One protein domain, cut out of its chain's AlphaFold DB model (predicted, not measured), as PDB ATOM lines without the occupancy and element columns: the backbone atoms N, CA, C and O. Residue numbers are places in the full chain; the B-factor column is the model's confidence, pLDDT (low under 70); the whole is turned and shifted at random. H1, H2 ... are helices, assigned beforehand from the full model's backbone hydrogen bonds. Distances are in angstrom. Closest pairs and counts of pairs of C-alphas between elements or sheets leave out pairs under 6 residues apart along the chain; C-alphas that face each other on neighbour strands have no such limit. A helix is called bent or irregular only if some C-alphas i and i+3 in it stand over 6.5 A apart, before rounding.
ATOM      1  N   PRO A 215     -63.684 -57.726  25.838       84.69
ATOM      2  CA  PRO A 215     -63.302 -56.391  26.296       84.69
ATOM      3  C   PRO A 215     -61.832 -56.317  26.740       84.69
ATOM      4  O   PRO A 215     -61.228 -55.258  26.627       84.69
ATOM      5  N   ASN A 216     -61.246 -57.441  27.175       86.69
ATOM      6  CA  ASN A 216     -59.832 -57.571  27.546       86.69
ATOM      7  C   ASN A 216     -59.142 -58.641  26.679       86.69
ATOM      8  O   ASN A 216     -58.796 -59.720  27.169       86.69
ATOM      9  N   PRO A 217     -58.976 -58.401  25.371       88.56
ATOM     10  CA  PRO A 217     -58.470 -59.409  24.449       88.56
ATOM     11  C   PRO A 217     -56.978 -59.665  24.679       88.56
ATOM     12  O   PRO A 217     -56.231 -58.773  25.084       88.56
ATOM     13  N   SER A 218     -56.516 -60.887  24.400       90.38
ATOM     14  CA  SER A 218     -55.091 -61.230  24.508       90.38
ATOM     15  C   SER A 218     -54.233 -60.449  23.501       90.38
ATOM     16  O   SER A 218     -54.679 -60.186  22.383       90.38
ATOM     17  N   MET A 219     -52.981 -60.144  23.872       90.81
ATOM     18  CA  MET A 219     -51.999 -59.514  22.973       90.81
ATOM     19  C   MET A 219     -51.844 -60.303  21.674       90.81
ATOM     20  O   MET A 219     -52.004 -59.749  20.593       90.81
ATOM     21  N   ARG A 220     -51.642 -61.623  21.780       90.81
ATOM     22  CA  ARG A 220     -51.545 -62.521  20.621       90.81
ATOM     23  C   ARG A 220     -52.781 -62.442  19.723       90.81
ATOM     24  O   ARG A 220     -52.640 -62.467  18.506       90.81
ATOM     25  N   GLY A 221     -53.976 -62.378  20.311       90.81
ATOM     26  CA  GLY A 221     -55.226 -62.282  19.564       90.81
ATOM     27  C   GLY A 221     -55.349 -60.967  18.797       90.81
ATOM     28  O   GLY A 221     -55.631 -60.996  17.603       90.81
ATOM     29  N   LEU A 222     -55.081 -59.831  19.452       93.25
ATOM     30  CA  LEU A 222     -55.109 -58.518  18.796       93.25
ATOM     31  C   LEU A 222     -54.040 -58.391  17.711       93.25
ATOM     32  O   LEU A 222     -54.370 -58.032  16.587       93.25
ATOM     33  N   PHE A 223     -52.790 -58.744  18.013       94.12
ATOM     34  CA  PHE A 223     -51.690 -58.637  17.050       94.12
ATOM     35  C   PHE A 223     -51.937 -59.537  15.836       94.12
ATOM     36  O   PHE A 223     -51.797 -59.104  14.700       94.12
ATOM     37  N   SER A 224     -52.470 -60.744  16.051       92.50
ATOM     38  CA  SER A 224     -52.854 -61.627  14.948       92.50
ATOM     39  C   SER A 224     -53.991 -61.074  14.077       92.50
ATOM     40  O   SER A 224     -54.049 -61.401  12.890       92.50
ATOM     41  N   LEU A 225     -54.915 -60.283  14.634       91.50
ATOM     42  CA  LEU A 225     -55.945 -59.595  13.849       91.50
ATOM     43  C   LEU A 225     -55.382 -58.378  13.116       91.50
ATOM     44  O   LEU A 225     -55.778 -58.150  11.979       91.50
ATOM     45  N   MET A 226     -54.447 -57.641  13.718       93.38
ATOM     46  CA  MET A 226     -53.734 -56.541  13.059       93.38
ATOM     47  C   MET A 226     -52.929 -57.035  11.859       93.38
ATOM     48  O   MET A 226     -53.077 -56.486  10.773       93.38
ATOM     49  N   ASP A 227     -52.157 -58.113  12.024       92.44
ATOM     50  CA  ASP A 227     -51.370 -58.715  10.941       92.44
ATOM     51  C   ASP A 227     -52.260 -59.189   9.786       92.44
ATOM     52  O   ASP A 227     -51.935 -59.012   8.611       92.44
ATOM     53  N   ARG A 228     -53.403 -59.805  10.119       89.69
ATOM     54  CA  ARG A 228     -54.350 -60.328   9.124       89.69
ATOM     55  C   ARG A 228     -55.163 -59.228   8.451       89.69
ATOM     56  O   ARG A 228     -55.432 -59.327   7.254       89.69
ATOM     57  N   TYR A 229     -55.548 -58.194   9.196       90.94
ATOM     58  CA  TYR A 229     -56.429 -57.125   8.733       90.94
ATOM     59  C   TYR A 229     -55.897 -55.716   9.066       90.94
ATOM     60  O   TYR A 229     -56.570 -54.961   9.774       90.94
ATOM     61  N   PRO A 230     -54.751 -55.285   8.497       92.19
ATOM     62  CA  PRO A 230     -54.115 -54.012   8.862       92.19
ATOM     63  C   PRO A 230     -55.023 -52.786   8.694       92.19
ATOM     64  O   PRO A 230     -55.037 -51.891   9.533       92.19
ATOM     65  N   ARG A 231     -55.861 -52.771   7.646       93.19
ATOM     66  CA  ARG A 231     -56.813 -51.678   7.361       93.19
ATOM     67  C   ARG A 231     -57.921 -51.529   8.409       93.19
ATOM     68  O   ARG A 231     -58.579 -50.498   8.453       93.19
ATOM     69  N   LEU A 232     -58.148 -52.560   9.224       95.62
ATOM     70  CA  LEU A 232     -59.178 -52.593  10.265       95.62
ATOM     71  C   LEU A 232     -58.615 -52.264  11.656       95.62
ATOM     72  O   LEU A 232     -59.364 -52.277  12.632       95.62
ATOM     73  N   THR A 233     -57.325 -51.929  11.752       95.62
ATOM     74  CA  THR A 233     -56.656 -51.533  13.002       95.62
ATOM     75  C   THR A 233     -57.355 -50.412  13.776       95.62
ATOM     76  O   THR A 233     -57.438 -50.545  14.997       95.62
ATOM     77  N   PRO A 234     -57.971 -49.393  13.141       96.94
ATOM     78  CA  PRO A 234     -58.740 -48.388  13.879       96.94
ATOM     79  C   PRO A 234     -59.850 -48.963  14.775       96.94
ATOM     80  O   PRO A 234     -60.179 -48.381  15.803       96.94
ATOM     81  N   PHE A 235     -60.412 -50.133  14.447       95.62
ATOM     82  CA  PHE A 235     -61.420 -50.795  15.290       95.62
ATOM     83  C   PHE A 235     -60.834 -51.507  16.513       95.62
ATOM     84  O   PHE A 235     -61.583 -51.947  17.384       95.62
ATOM     85  N   MET A 236     -59.511 -51.638  16.574       96.19
ATOM     86  CA  MET A 236     -58.779 -52.297  17.651       96.19
ATOM     87  C   MET A 236     -58.091 -51.306  18.592       96.19
ATOM     88  O   MET A 236     -57.683 -51.727  19.670       96.19
ATOM     89  N   ASP A 237     -58.004 -50.019  18.237       96.31
ATOM     90  CA  ASP A 237     -57.233 -49.001  18.964       96.31
ATOM     91  C   ASP A 237     -57.587 -48.913  20.459       96.31
ATOM     92  O   ASP A 237     -56.713 -49.026  21.308       96.31
ATOM     93  N   GLU A 238     -58.870 -48.848  20.821       95.94
ATOM     94  CA  GLU A 238     -59.296 -48.832  22.236       95.94
ATOM     95  C   GLU A 238     -58.904 -50.108  23.000       95.94
ATOM     96  O   GLU A 238     -58.588 -50.100  24.192       95.94
ATOM     97  N   SER A 239     -58.927 -51.253  22.322       96.12
ATOM     98  CA  SER A 239     -58.524 -52.525  22.921       96.12
ATOM     99  C   SER A 239     -57.004 -52.638  23.043       96.12
ATOM    100  O   SER A 239     -56.521 -53.209  24.018       96.12
ATOM    101  N   LEU A 240     -56.257 -52.073  22.093       95.75
ATOM    102  CA  LEU A 240     -54.802 -51.954  22.142       95.75
ATOM    103  C   LEU A 240     -54.368 -50.980  23.245       95.75
ATOM    104  O   LEU A 240     -53.512 -51.339  24.046       95.75
ATOM    105  N   ALA A 241     -55.008 -49.820  23.372       95.50
ATOM    106  CA  ALA A 241     -54.756 -48.860  24.445       95.50
ATOM    107  C   ALA A 241     -54.976 -49.484  25.836       95.50
ATOM    108  O   ALA A 241     -54.117 -49.385  26.711       95.50
ATOM    109  N   ARG A 242     -56.075 -50.227  26.029       94.56
ATOM    110  CA  ARG A 242     -56.300 -51.004  27.264       94.56
ATOM    111  C   ARG A 242     -55.270 -52.116  27.462       94.56
ATOM    112  O   ARG A 242     -54.892 -52.407  28.596       94.56
ATOM    113  N   LEU A 243     -54.810 -52.750  26.380       93.56
ATOM    114  CA  LEU A 243     -53.759 -53.764  26.442       93.56
ATOM    115  C   LEU A 243     -52.425 -53.170  26.915       93.56
ATOM    116  O   LEU A 243     -51.737 -53.828  27.692       93.56
ATOM    117  N   VAL A 244     -52.077 -51.954  26.488       93.00
ATOM    118  CA  VAL A 244     -50.864 -51.261  26.948       93.00
ATOM    119  C   VAL A 244     -50.871 -51.132  28.471       93.00
ATOM    120  O   VAL A 244     -49.906 -51.542  29.104       93.00
ATOM    121  N   GLY A 245     -51.980 -50.688  29.071       87.44
ATOM    122  CA  GLY A 245     -52.068 -50.510  30.527       87.44
ATOM    123  C   GLY A 245     -51.872 -51.793  31.349       87.44
ATOM    124  O   GLY A 245     -51.394 -51.729  32.475       87.44
ATOM    125  N   ARG A 246     -52.200 -52.969  30.796       86.69
ATOM    126  CA  ARG A 246     -52.073 -54.273  31.489       86.69
ATOM    127  C   ARG A 246     -50.831 -55.080  31.100       86.69
ATOM    128  O   ARG A 246     -50.467 -56.020  31.800       86.69
ATOM    129  N   ALA A 247     -50.236 -54.788  29.946       87.19
ATOM    130  CA  ALA A 247     -49.077 -55.491  29.400       87.19
ATOM    131  C   ALA A 247     -48.169 -54.512  28.629       87.19
ATOM    132  O   ALA A 247     -48.061 -54.618  27.404       87.19
ATOM    133  N   PRO A 248     -47.520 -53.563  29.323       89.38
ATOM    134  CA  PRO A 248     -46.742 -52.464  28.737       89.38
ATOM    135  C   PRO A 248     -45.371 -52.898  28.189       89.38
ATOM    136  O   PRO A 248     -44.328 -52.324  28.507       89.38
ATOM    137  N   PHE A 249     -45.349 -53.931  27.349       91.44
ATOM    138  CA  PHE A 249     -44.146 -54.422  26.680       91.44
ATOM    139  C   PHE A 249     -43.845 -53.548  25.455       91.44
ATOM    140  O   PHE A 249     -44.134 -53.949  24.324       91.44
ATOM    141  N   LEU A 250     -43.310 -52.338  25.672       90.62
ATOM    142  CA  LEU A 250     -43.208 -51.294  24.638       90.62
ATOM    143  C   LEU A 250     -42.556 -51.785  23.349       90.62
ATOM    144  O   LEU A 250     -43.076 -51.518  22.274       90.62
ATOM    145  N   TYR A 251     -41.475 -52.561  23.447       89.19
ATOM    146  CA  TYR A 251     -40.789 -53.104  22.274       89.19
ATOM    147  C   TYR A 251     -41.712 -53.935  21.368       89.19
ATOM    148  O   TYR A 251     -41.610 -53.851  20.148       89.19
ATOM    149  N   LEU A 252     -42.630 -54.719  21.946       90.88
ATOM    150  CA  LEU A 252     -43.583 -55.509  21.163       90.88
ATOM    151  C   LEU A 252     -44.598 -54.613  20.449       90.88
ATOM    152  O   LEU A 252     -44.973 -54.909  19.320       90.88
ATOM    153  N   PHE A 253     -45.020 -53.513  21.078       93.06
ATOM    154  CA  PHE A 253     -45.892 -52.530  20.437       93.06
ATOM    155  C   PHE A 253     -45.163 -51.729  19.360       93.06
ATOM    156  O   PHE A 253     -45.703 -51.573  18.275       93.06
ATOM    157  N   GLU A 254     -43.944 -51.259  19.618       90.81
ATOM    158  CA  GLU A 254     -43.111 -50.574  18.623       90.81
ATOM    159  C   GLU A 254     -42.902 -51.442  17.378       90.81
ATOM    160  O   GLU A 254     -43.053 -50.961  16.257       90.81
ATOM    161  N   ASP A 255     -42.577 -52.725  17.567       90.81
ATOM    162  CA  ASP A 255     -42.378 -53.664  16.464       90.81
ATOM    163  C   ASP A 255     -43.683 -53.908  15.695       90.81
ATOM    164  O   ASP A 255     -43.712 -53.789  14.468       90.81
ATOM    165  N   GLN A 256     -44.784 -54.146  16.416       92.25
ATOM    166  CA  GLN A 256     -46.096 -54.394  15.819       92.25
ATOM    167  C   GLN A 256     -46.651 -53.172  15.069       92.25
ATOM    168  O   GLN A 256     -47.289 -53.320  14.025       92.25
ATOM    169  N   LEU A 257     -46.423 -51.962  15.585       92.38
ATOM    170  CA  LEU A 257     -46.940 -50.715  15.018       92.38
ATOM    171  C   LEU A 257     -46.058 -50.143  13.907       92.38
ATOM    172  O   LEU A 257     -46.544 -49.331  13.128       92.38
ATOM    173  N   ARG A 258     -44.809 -50.605  13.751       89.88
ATOM    174  CA  ARG A 258     -43.861 -50.094  12.741       89.88
ATOM    175  C   ARG A 258     -44.403 -50.102  11.306       89.88
ATOM    176  O   ARG A 258     -43.960 -49.309  10.482       89.88
ATOM    177  N   SER A 259     -45.310 -51.024  10.988       87.12
ATOM    178  CA  SER A 259     -45.884 -51.185   9.643       87.12
ATOM    179  C   SER A 259     -47.245 -50.503   9.449       87.12
ATOM    180  O   SER A 259     -47.821 -50.595   8.364       87.12
ATOM    181  N   ILE A 260     -47.763 -49.835  10.482       90.19
ATOM    182  CA  ILE A 260     -49.087 -49.212  10.503       90.19
ATOM    183  C   ILE A 260     -48.928 -47.691  10.563       90.19
ATOM    184  O   ILE A 260     -48.036 -47.170  11.223       90.19
ATOM    185  N   GLU A 261     -49.811 -46.959   9.883       92.06
ATOM    186  CA  GLU A 261     -49.865 -45.505  10.023       92.06
ATOM    187  C   GLU A 261     -50.315 -45.134  11.442       92.06
ATOM    188  O   GLU A 261     -51.387 -45.540  11.894       92.06
ATOM    189  N   ASN A 262     -49.521 -44.322  12.140       91.75
ATOM    190  CA  ASN A 262     -49.773 -43.930  13.532       91.75
ATOM    191  C   ASN A 262     -51.153 -43.282  13.753       91.75
ATOM    192  O   ASN A 262     -51.763 -43.446  14.810       91.75
ATOM    193  N   SER A 263     -51.683 -42.604  12.731       92.38
ATOM    194  CA  SER A 263     -53.027 -42.013  12.716       92.38
ATOM    195  C   SER A 263     -54.160 -43.039  12.874       92.38
ATOM    196  O   SER A 263     -55.274 -42.659  13.234       92.38
ATOM    197  N   MET A 264     -53.897 -44.330  12.636       94.88
ATOM    198  CA  MET A 264     -54.860 -45.418  12.833       94.88
ATOM    199  C   MET A 264     -55.000 -45.849  14.297       94.88
ATOM    200  O   MET A 264     -55.979 -46.518  14.623       94.88
ATOM    201  N   VAL A 265     -54.037 -45.507  15.162       96.00
ATOM    202  CA  VAL A 265     -53.989 -45.947  16.570       96.00
ATOM    203  C   VAL A 265     -53.681 -44.811  17.564       96.00
ATOM    204  O   VAL A 265     -52.787 -44.931  18.413       96.00
ATOM    205  N   PRO A 266     -54.382 -43.665  17.479       95.81
ATOM    206  CA  PRO A 266     -54.057 -42.498  18.288       95.81
ATOM    207  C   PRO A 266     -54.201 -42.746  19.795       95.81
ATOM    208  O   PRO A 266     -53.422 -42.189  20.571       95.81
ATOM    209  N   ASN A 267     -55.156 -43.573  20.233       96.50
ATOM    210  CA  ASN A 267     -55.334 -43.867  21.655       96.50
ATOM    211  C   ASN A 267     -54.240 -44.798  22.178       96.50
ATOM    212  O   ASN A 267     -53.733 -44.589  23.280       96.50
ATOM    213  N   THR A 268     -53.825 -45.784  21.382       96.06
ATOM    214  CA  THR A 268     -52.723 -46.687  21.739       96.06
ATOM    215  C   THR A 268     -51.426 -45.911  21.920       96.06
ATOM    216  O   THR A 268     -50.748 -46.090  22.927       96.06
ATOM    217  N   ILE A 269     -51.094 -45.000  21.000       95.62
ATOM    218  CA  ILE A 269     -49.868 -44.191  21.102       95.62
ATOM    219  C   ILE A 269     -49.922 -43.258  22.319       95.62
ATOM    220  O   ILE A 269     -48.936 -43.148  23.050       95.62
ATOM    221  N   LYS A 270     -51.083 -42.655  22.607       95.31
ATOM    222  CA  LYS A 270     -51.290 -41.885  23.846       95.31
ATOM    223  C   LYS A 270     -51.122 -42.740  25.103       95.31
ATOM    224  O   LYS A 270     -50.573 -42.247  26.079       95.31
ATOM    225  N   ALA A 271     -51.550 -44.002  25.082       95.12
ATOM    226  CA  ALA A 271     -51.357 -44.934  26.193       95.12
ATOM    227  C   ALA A 271     -49.893 -45.389  26.346       95.12
ATOM    228  O   ALA A 271     -49.460 -45.683  27.457       95.12
ATOM    229  N   LEU A 272     -49.118 -45.428  25.255       94.12
ATOM    230  CA  LEU A 272     -47.686 -45.745  25.283       94.12
ATOM    231  C   LEU A 272     -46.844 -44.576  25.815       94.12
ATOM    232  O   LEU A 272     -45.865 -44.810  26.522       94.12
ATOM    233  N   TYR A 273     -47.216 -43.330  25.498       94.12
ATOM    234  CA  TYR A 273     -46.423 -42.137  25.815       94.12
ATOM    235  C   TYR A 273     -45.988 -42.016  27.291       94.12
ATOM    236  O   TYR A 273     -44.799 -41.768  27.511       94.12
ATOM    237  N   PRO A 274     -46.852 -42.252  28.304       90.94
ATOM    238  CA  PRO A 274     -46.453 -42.201  29.708       90.94
ATOM    239  C   PRO A 274     -45.238 -43.067  30.045       90.94
ATOM    240  O   PRO A 274     -44.425 -42.664  30.865       90.94
ATOM    241  N   TYR A 275     -45.063 -44.216  29.387       90.44
ATOM    242  CA  TYR A 275     -43.918 -45.091  29.635       90.44
ATOM    243  C   TYR A 275     -42.613 -44.557  29.039       90.44
ATOM    244  O   TYR A 275     -41.555 -44.880  29.561       90.44
ATOM    245  N   TYR A 276     -42.656 -43.728  27.990       91.38
ATOM    246  CA  TYR A 276     -41.474 -42.997  27.513       91.38
ATOM    247  C   TYR A 276     -41.182 -41.803  28.420       91.38
ATOM    248  O   TYR A 276     -40.045 -41.612  28.853       91.38
ATOM    249  N   ALA A 277     -42.223 -41.031  28.743       89.75
ATOM    250  CA  ALA A 277     -42.125 -39.854  29.597       89.75
ATOM    251  C   ALA A 277     -41.629 -40.200  31.011       89.75
ATOM    252  O   ALA A 277     -40.870 -39.429  31.593       89.75
ATOM    253  N   ALA A 278     -41.980 -41.383  31.526       86.12
ATOM    254  CA  ALA A 278     -41.562 -41.882  32.832       86.12
ATOM    255  C   ALA A 278     -40.035 -41.881  33.029       86.12
ATOM    256  O   ALA A 278     -39.562 -41.492  34.095       86.12
ATOM    257  N   TYR A 279     -39.253 -42.255  32.008       87.19
ATOM    258  CA  TYR A 279     -37.785 -42.197  32.083       87.19
ATOM    259  C   TYR A 279     -37.270 -40.756  32.128       87.19
ATOM    260  O   TYR A 279     -36.236 -40.477  32.740       87.19
ATOM    261  N   GLY A 280     -37.970 -39.842  31.449       86.69
ATOM    262  CA  GLY A 280     -37.648 -38.419  31.402       86.69
ATOM    263  C   GLY A 280     -36.280 -38.097  30.788       86.69
ATOM    264  O   GLY A 280     -35.763 -37.007  31.012       86.69
ATOM    265  N   THR A 281     -35.664 -39.030  30.053       89.00
ATOM    266  CA  THR A 281     -34.361 -38.848  29.395       89.00
ATOM    267  C   THR A 281     -34.537 -38.403  27.948       89.00
ATOM    268  O   THR A 281     -35.502 -38.775  27.281       89.00
ATOM    269  N   THR A 282     -33.564 -37.663  27.411       92.69
ATOM    270  CA  THR A 282     -33.565 -37.276  25.990       92.69
ATOM    271  C   THR A 282     -33.630 -38.491  25.065       92.69
ATOM    272  O   THR A 282     -34.364 -38.457  24.084       92.69
ATOM    273  N   ASN A 283     -32.943 -39.583  25.418       92.25
ATOM    274  CA  ASN A 283     -32.955 -40.838  24.666       92.25
ATOM    275  C   ASN A 283     -34.360 -41.462  24.584       92.25
ATOM    276  O   ASN A 283     -34.786 -41.895  23.514       92.25
ATOM    277  N   ALA A 284     -35.110 -41.474  25.692       91.81
ATOM    278  CA  ALA A 284     -36.476 -41.991  25.702       91.81
ATOM    279  C   ALA A 284     -37.380 -41.196  24.745       91.81
ATOM    280  O   ALA A 284     -38.106 -41.779  23.939       91.81
ATOM    281  N   PHE A 285     -37.283 -39.866  24.765       94.62
ATOM    282  CA  PHE A 285     -38.034 -39.005  23.852       94.62
ATOM    283  C   PHE A 285     -37.588 -39.159  22.393       94.62
ATOM    284  O   PHE A 285     -38.428 -39.299  21.509       94.62
ATOM    285  N   GLU A 286     -36.288 -39.228  22.112       94.56
ATOM    286  CA  GLU A 286     -35.774 -39.453  20.754       94.56
ATOM    287  C   GLU A 286     -36.247 -40.792  20.175       94.56
ATOM    288  O   GLU A 286     -36.602 -40.883  18.994       94.56
ATOM    289  N   ARG A 287     -36.346 -41.826  21.015       93.44
ATOM    290  CA  ARG A 287     -36.942 -43.107  20.634       93.44
ATOM    291  C   ARG A 287     -38.441 -42.987  20.359       93.44
ATOM    292  O   ARG A 287     -38.892 -43.548  19.359       93.44
ATOM    293  N   PHE A 288     -39.195 -42.251  21.181       94.44
ATOM    294  CA  PHE A 288     -40.611 -41.968  20.914       94.44
ATOM    295  C   PHE A 288     -40.779 -41.232  19.579       94.44
ATOM    296  O   PHE A 288     -41.554 -41.672  18.740       94.44
ATOM    297  N   TYR A 289     -39.998 -40.174  19.338       94.56
ATOM    298  CA  TYR A 289     -39.992 -39.432  18.076       94.56
ATOM    299  C   TYR A 289     -39.684 -40.340  16.882       94.56
ATOM    300  O   TYR A 289     -40.367 -40.280  15.867       94.56
ATOM    301  N   THR A 290     -38.702 -41.233  17.015       93.56
ATOM    302  CA  THR A 290     -38.319 -42.162  15.941       93.56
ATOM    303  C   THR A 290     -39.463 -43.093  15.531       93.56
ATOM    304  O   THR A 290     -39.609 -43.390  14.348       93.56
ATOM    305  N   HIS A 291     -40.280 -43.550  16.483       92.19
ATOM    306  CA  HIS A 291     -41.394 -44.464  16.204       92.19
ATOM    307  C   HIS A 291     -42.708 -43.727  15.894       92.19
ATOM    308  O   HIS A 291     -43.524 -44.213  15.112       92.19
ATOM    309  N   PHE A 292     -42.910 -42.546  16.482       93.50
ATOM    310  CA  PHE A 292     -44.203 -41.867  16.546       93.50
ATOM    311  C   PHE A 292     -44.129 -40.369  16.206       93.50
ATOM    312  O   PHE A 292     -44.892 -39.576  16.755       93.50
ATOM    313  N   ALA A 293     -43.235 -39.971  15.291       91.81
ATOM    314  CA  ALA A 293     -42.992 -38.572  14.907       91.81
ATOM    315  C   ALA A 293     -44.277 -37.776  14.610       91.81
ATOM    316  O   ALA A 293     -44.438 -36.662  15.099       91.81
ATOM    317  N   ASP A 294     -45.226 -38.359  13.876       90.56
ATOM    318  CA  ASP A 294     -46.471 -37.677  13.488       90.56
ATOM    319  C   ASP A 294     -47.457 -37.478  14.656       90.56
ATOM    320  O   ASP A 294     -48.457 -36.774  14.522       90.56
ATOM    321  N   MET A 295     -47.185 -38.087  15.813       92.38
ATOM    322  CA  MET A 295     -48.032 -38.038  17.007       92.38
ATOM    323  C   MET A 295     -47.456 -37.163  18.122       92.38
ATOM    324  O   MET A 295     -48.075 -37.056  19.180       92.38
ATOM    325  N   ILE A 296     -46.310 -36.505  17.909       91.06
ATOM    326  CA  ILE A 296     -45.663 -35.677  18.941       91.06
ATOM    327  C   ILE A 296     -46.541 -34.525  19.429       91.06
ATOM    328  O   ILE A 296     -46.482 -34.176  20.600       91.06
ATOM    329  N   ASP A 297     -47.389 -33.975  18.559       89.31
ATOM    330  CA  ASP A 297     -48.296 -32.873  18.906       89.31
ATOM    331  C   ASP A 297     -49.586 -33.370  19.591       89.31
ATOM    332  O   ASP A 297     -50.408 -32.573  20.037       89.31
ATOM    333  N   SER A 298     -49.778 -34.692  19.690       87.62
ATOM    334  CA  SER A 298     -50.923 -35.308  20.380       87.62
ATOM    335  C   SER A 298     -50.688 -35.534  21.877       87.62
ATOM    336  O   SER A 298     -51.581 -36.040  22.564       87.62
ATOM    337  N   VAL A 299     -49.493 -35.200  22.367       89.88
ATOM    338  CA  VAL A 299     -49.005 -35.384  23.740       89.88
ATOM    339  C   VAL A 299     -48.090 -34.205  24.116       89.88
ATOM    340  O   VAL A 299     -47.721 -33.410  23.256       89.88
ATOM    341  N   ASN A 300     -47.666 -34.088  25.378       89.50
ATOM    342  CA  ASN A 300     -46.805 -32.985  25.846       89.50
ATOM    343  C   ASN A 300     -45.315 -33.147  25.460       89.50
ATOM    344  O   ASN A 300     -44.427 -32.638  26.142       89.50
ATOM    345  N   TYR A 301     -45.027 -33.832  24.345       94.56
ATOM    346  CA  TYR A 301     -43.678 -34.244  23.942       94.56
ATOM    347  C   TYR A 301     -42.667 -33.097  23.939       94.56
ATOM    348  O   TYR A 301     -41.551 -33.252  24.426       94.56
ATOM    349  N   ARG A 302     -43.028 -31.947  23.355       93.69
ATOM    350  CA  ARG A 302     -42.084 -30.834  23.160       93.69
ATOM    351  C   ARG A 302     -41.621 -30.237  24.488       93.69
ATOM    352  O   ARG A 302     -40.432 -29.953  24.627       93.69
ATOM    353  N   ASP A 303     -42.541 -30.077  25.434       92.88
ATOM    354  CA  ASP A 303     -42.254 -29.515  26.754       92.88
ATOM    355  C   ASP A 303     -41.441 -30.510  27.589       92.88
ATOM    356  O   ASP A 303     -40.392 -30.151  28.129       92.88
ATOM    357  N   ASP A 304     -41.848 -31.782  27.592       94.06
ATOM    358  CA  ASP A 304     -41.154 -32.848  28.318       94.06
ATOM    359  C   ASP A 304     -39.733 -33.083  27.762       94.06
ATOM    360  O   ASP A 304     -38.769 -33.223  28.519       94.06
ATOM    361  N   TYR A 305     -39.557 -33.033  26.435       95.56
ATOM    362  CA  TYR A 305     -38.243 -33.133  25.793       95.56
ATOM    363  C   TYR A 305     -37.351 -31.924  26.096       95.56
ATOM    364  O   TYR A 305     -36.157 -32.085  26.368       95.56
ATOM    365  N   ALA A 306     -37.903 -30.706  26.071       94.94
ATOM    366  CA  ALA A 306     -37.161 -29.501  26.439       94.94
ATOM    367  C   ALA A 306     -36.685 -29.568  27.897       94.94
ATOM    368  O   ALA A 306     -35.537 -29.221  28.192       94.94
ATOM    369  N   LEU A 307     -37.536 -30.077  28.790       94.31
ATOM    370  CA  LEU A 307     -37.197 -30.305  30.185       94.31
ATOM    371  C   LEU A 307     -36.091 -31.363  30.332       94.31
ATOM    372  O   LEU A 307     -35.091 -31.107  30.999       94.31
ATOM    373  N   ALA A 308     -36.196 -32.503  29.648       93.25
ATOM    374  CA  ALA A 308     -35.164 -33.544  29.662       93.25
ATOM    375  C   ALA A 308     -33.796 -33.045  29.173       93.25
ATOM    376  O   ALA A 308     -32.760 -33.427  29.715       93.25
ATOM    377  N   ARG A 309     -33.777 -32.157  28.171       94.75
ATOM    378  CA  ARG A 309     -32.544 -31.523  27.680       94.75
ATOM    379  C   ARG A 309     -31.948 -30.527  28.666       94.75
ATOM    380  O   ARG A 309     -30.727 -30.404  28.722       94.75
ATOM    381  N   ALA A 310     -32.789 -29.799  29.395       93.12
ATOM    382  CA  ALA A 310     -32.336 -28.857  30.412       93.12
ATOM    383  C   ALA A 310     -31.779 -29.571  31.655       93.12
ATOM    384  O   ALA A 310     -30.908 -29.020  32.321       93.12
ATOM    385  N   PHE A 311     -32.251 -30.791  31.932       91.81
ATOM    386  CA  PHE A 311     -31.888 -31.582  33.110       91.81
ATOM    387  C   PHE A 311     -31.528 -33.031  32.719       91.81
ATOM    388  O   PHE A 311     -32.287 -33.968  32.991       91.81
TER     389      PHE A 311
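Overview. This is residues 215 to 311 of the 862 residues of the protein "OmpA family protein" of Cyanothece sp. SIO1E1 (UniProt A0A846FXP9). This is an elongated pile of seven short helices, with H5 nearest its middle: H3 packs on one part of H5, and H6 folds back on H5 from the other end. H7 folds back in turn on H6 and makes one end of the long axis, while H1 and H2 make the other end; H4 lies between H1 and H6, close to H5 as well. The printed part has 97 residues with seven named helices, H1 to H7 in chain order, and no named strand, and its class is all helix. It is compact, with a radius of gyration of the C-alphas of 13.5 A, and the C-alphas span 43 by 23 by 18 A.

Arrangement. Look first at H6, residues 282 to 298, the longest helix, which has a kink of 110 degrees near residue 292. It touches H5, residues 266 to 277, closest at the C-alphas of Tyr 276 and Ala 284, 5.4 A apart; the two form a helical hairpin at a shallow tilt of 25 degrees, opposite ways. H6 also forms a helical hairpin with H7, residues 301 to 310, where the closest C-alphas, Thr 282 and Ala 308, are 5.5 A apart. On H5, find Thr 268: its C-alpha is 4.0 A from that of Ala 241 in H3, residues 237 to 246, and these helices touch at a shallow tilt of 28 degrees, the same way. H4, residues 250 to 257, is close to H6 but not clearly touching, with the C-alphas of Glu 254 and His 291 6.8 A apart. H1, residues 219 to 228, is close to H4 but not clearly touching, at Phe 223 and Gln 256, whose C-alphas are 7.1 A apart. H2, residues 230 to 235, is close to H1 but not clearly touching, with the C-alphas of Met 226 and Thr 233 5.8 A apart, and meets H3 only through their link. H1 and H7 are apart. In H1, H4 and H7 every O i to N i+4 pair is within hydrogen-bond range; the figures are 5 of 6 in H3, 5 of 8 in H5, 8 of 13 in H6 and 0 of 2 in H2, where 2 of 3 O i to N i+3 pairs are within range.

Along the chain. Find C-alpha 282 at (-33.565, -37.276, 25.990); from there H6 runs 18.3 A to C-alpha 298. H5 measures 16.7 A, H3 14.5 A, and H1 and H7 14.1 A each. H1 begins at C-alpha 219, (-51.999, -59.514, 22.973), and H7 ends at C-alpha 310, (-32.336, -28.857, 30.412). H2 and H6 are irregular, with 7.6 A between C-alphas 231 and 234 and 8.9 A between C-alphas 291 and 294; H5 is only just irregular, with 6.6 A between C-alphas 271 and 274.

Size, cuts and confidence. The two C-alphas farthest apart are those of Arg 228 and Ala 310, at 43.9 A. The printed part has no cut; the link from H4 to H5 is short, with 8 residues, and the other links are tight. The mean pLDDT of the printed part is 92.3, and no printed residue is under 70.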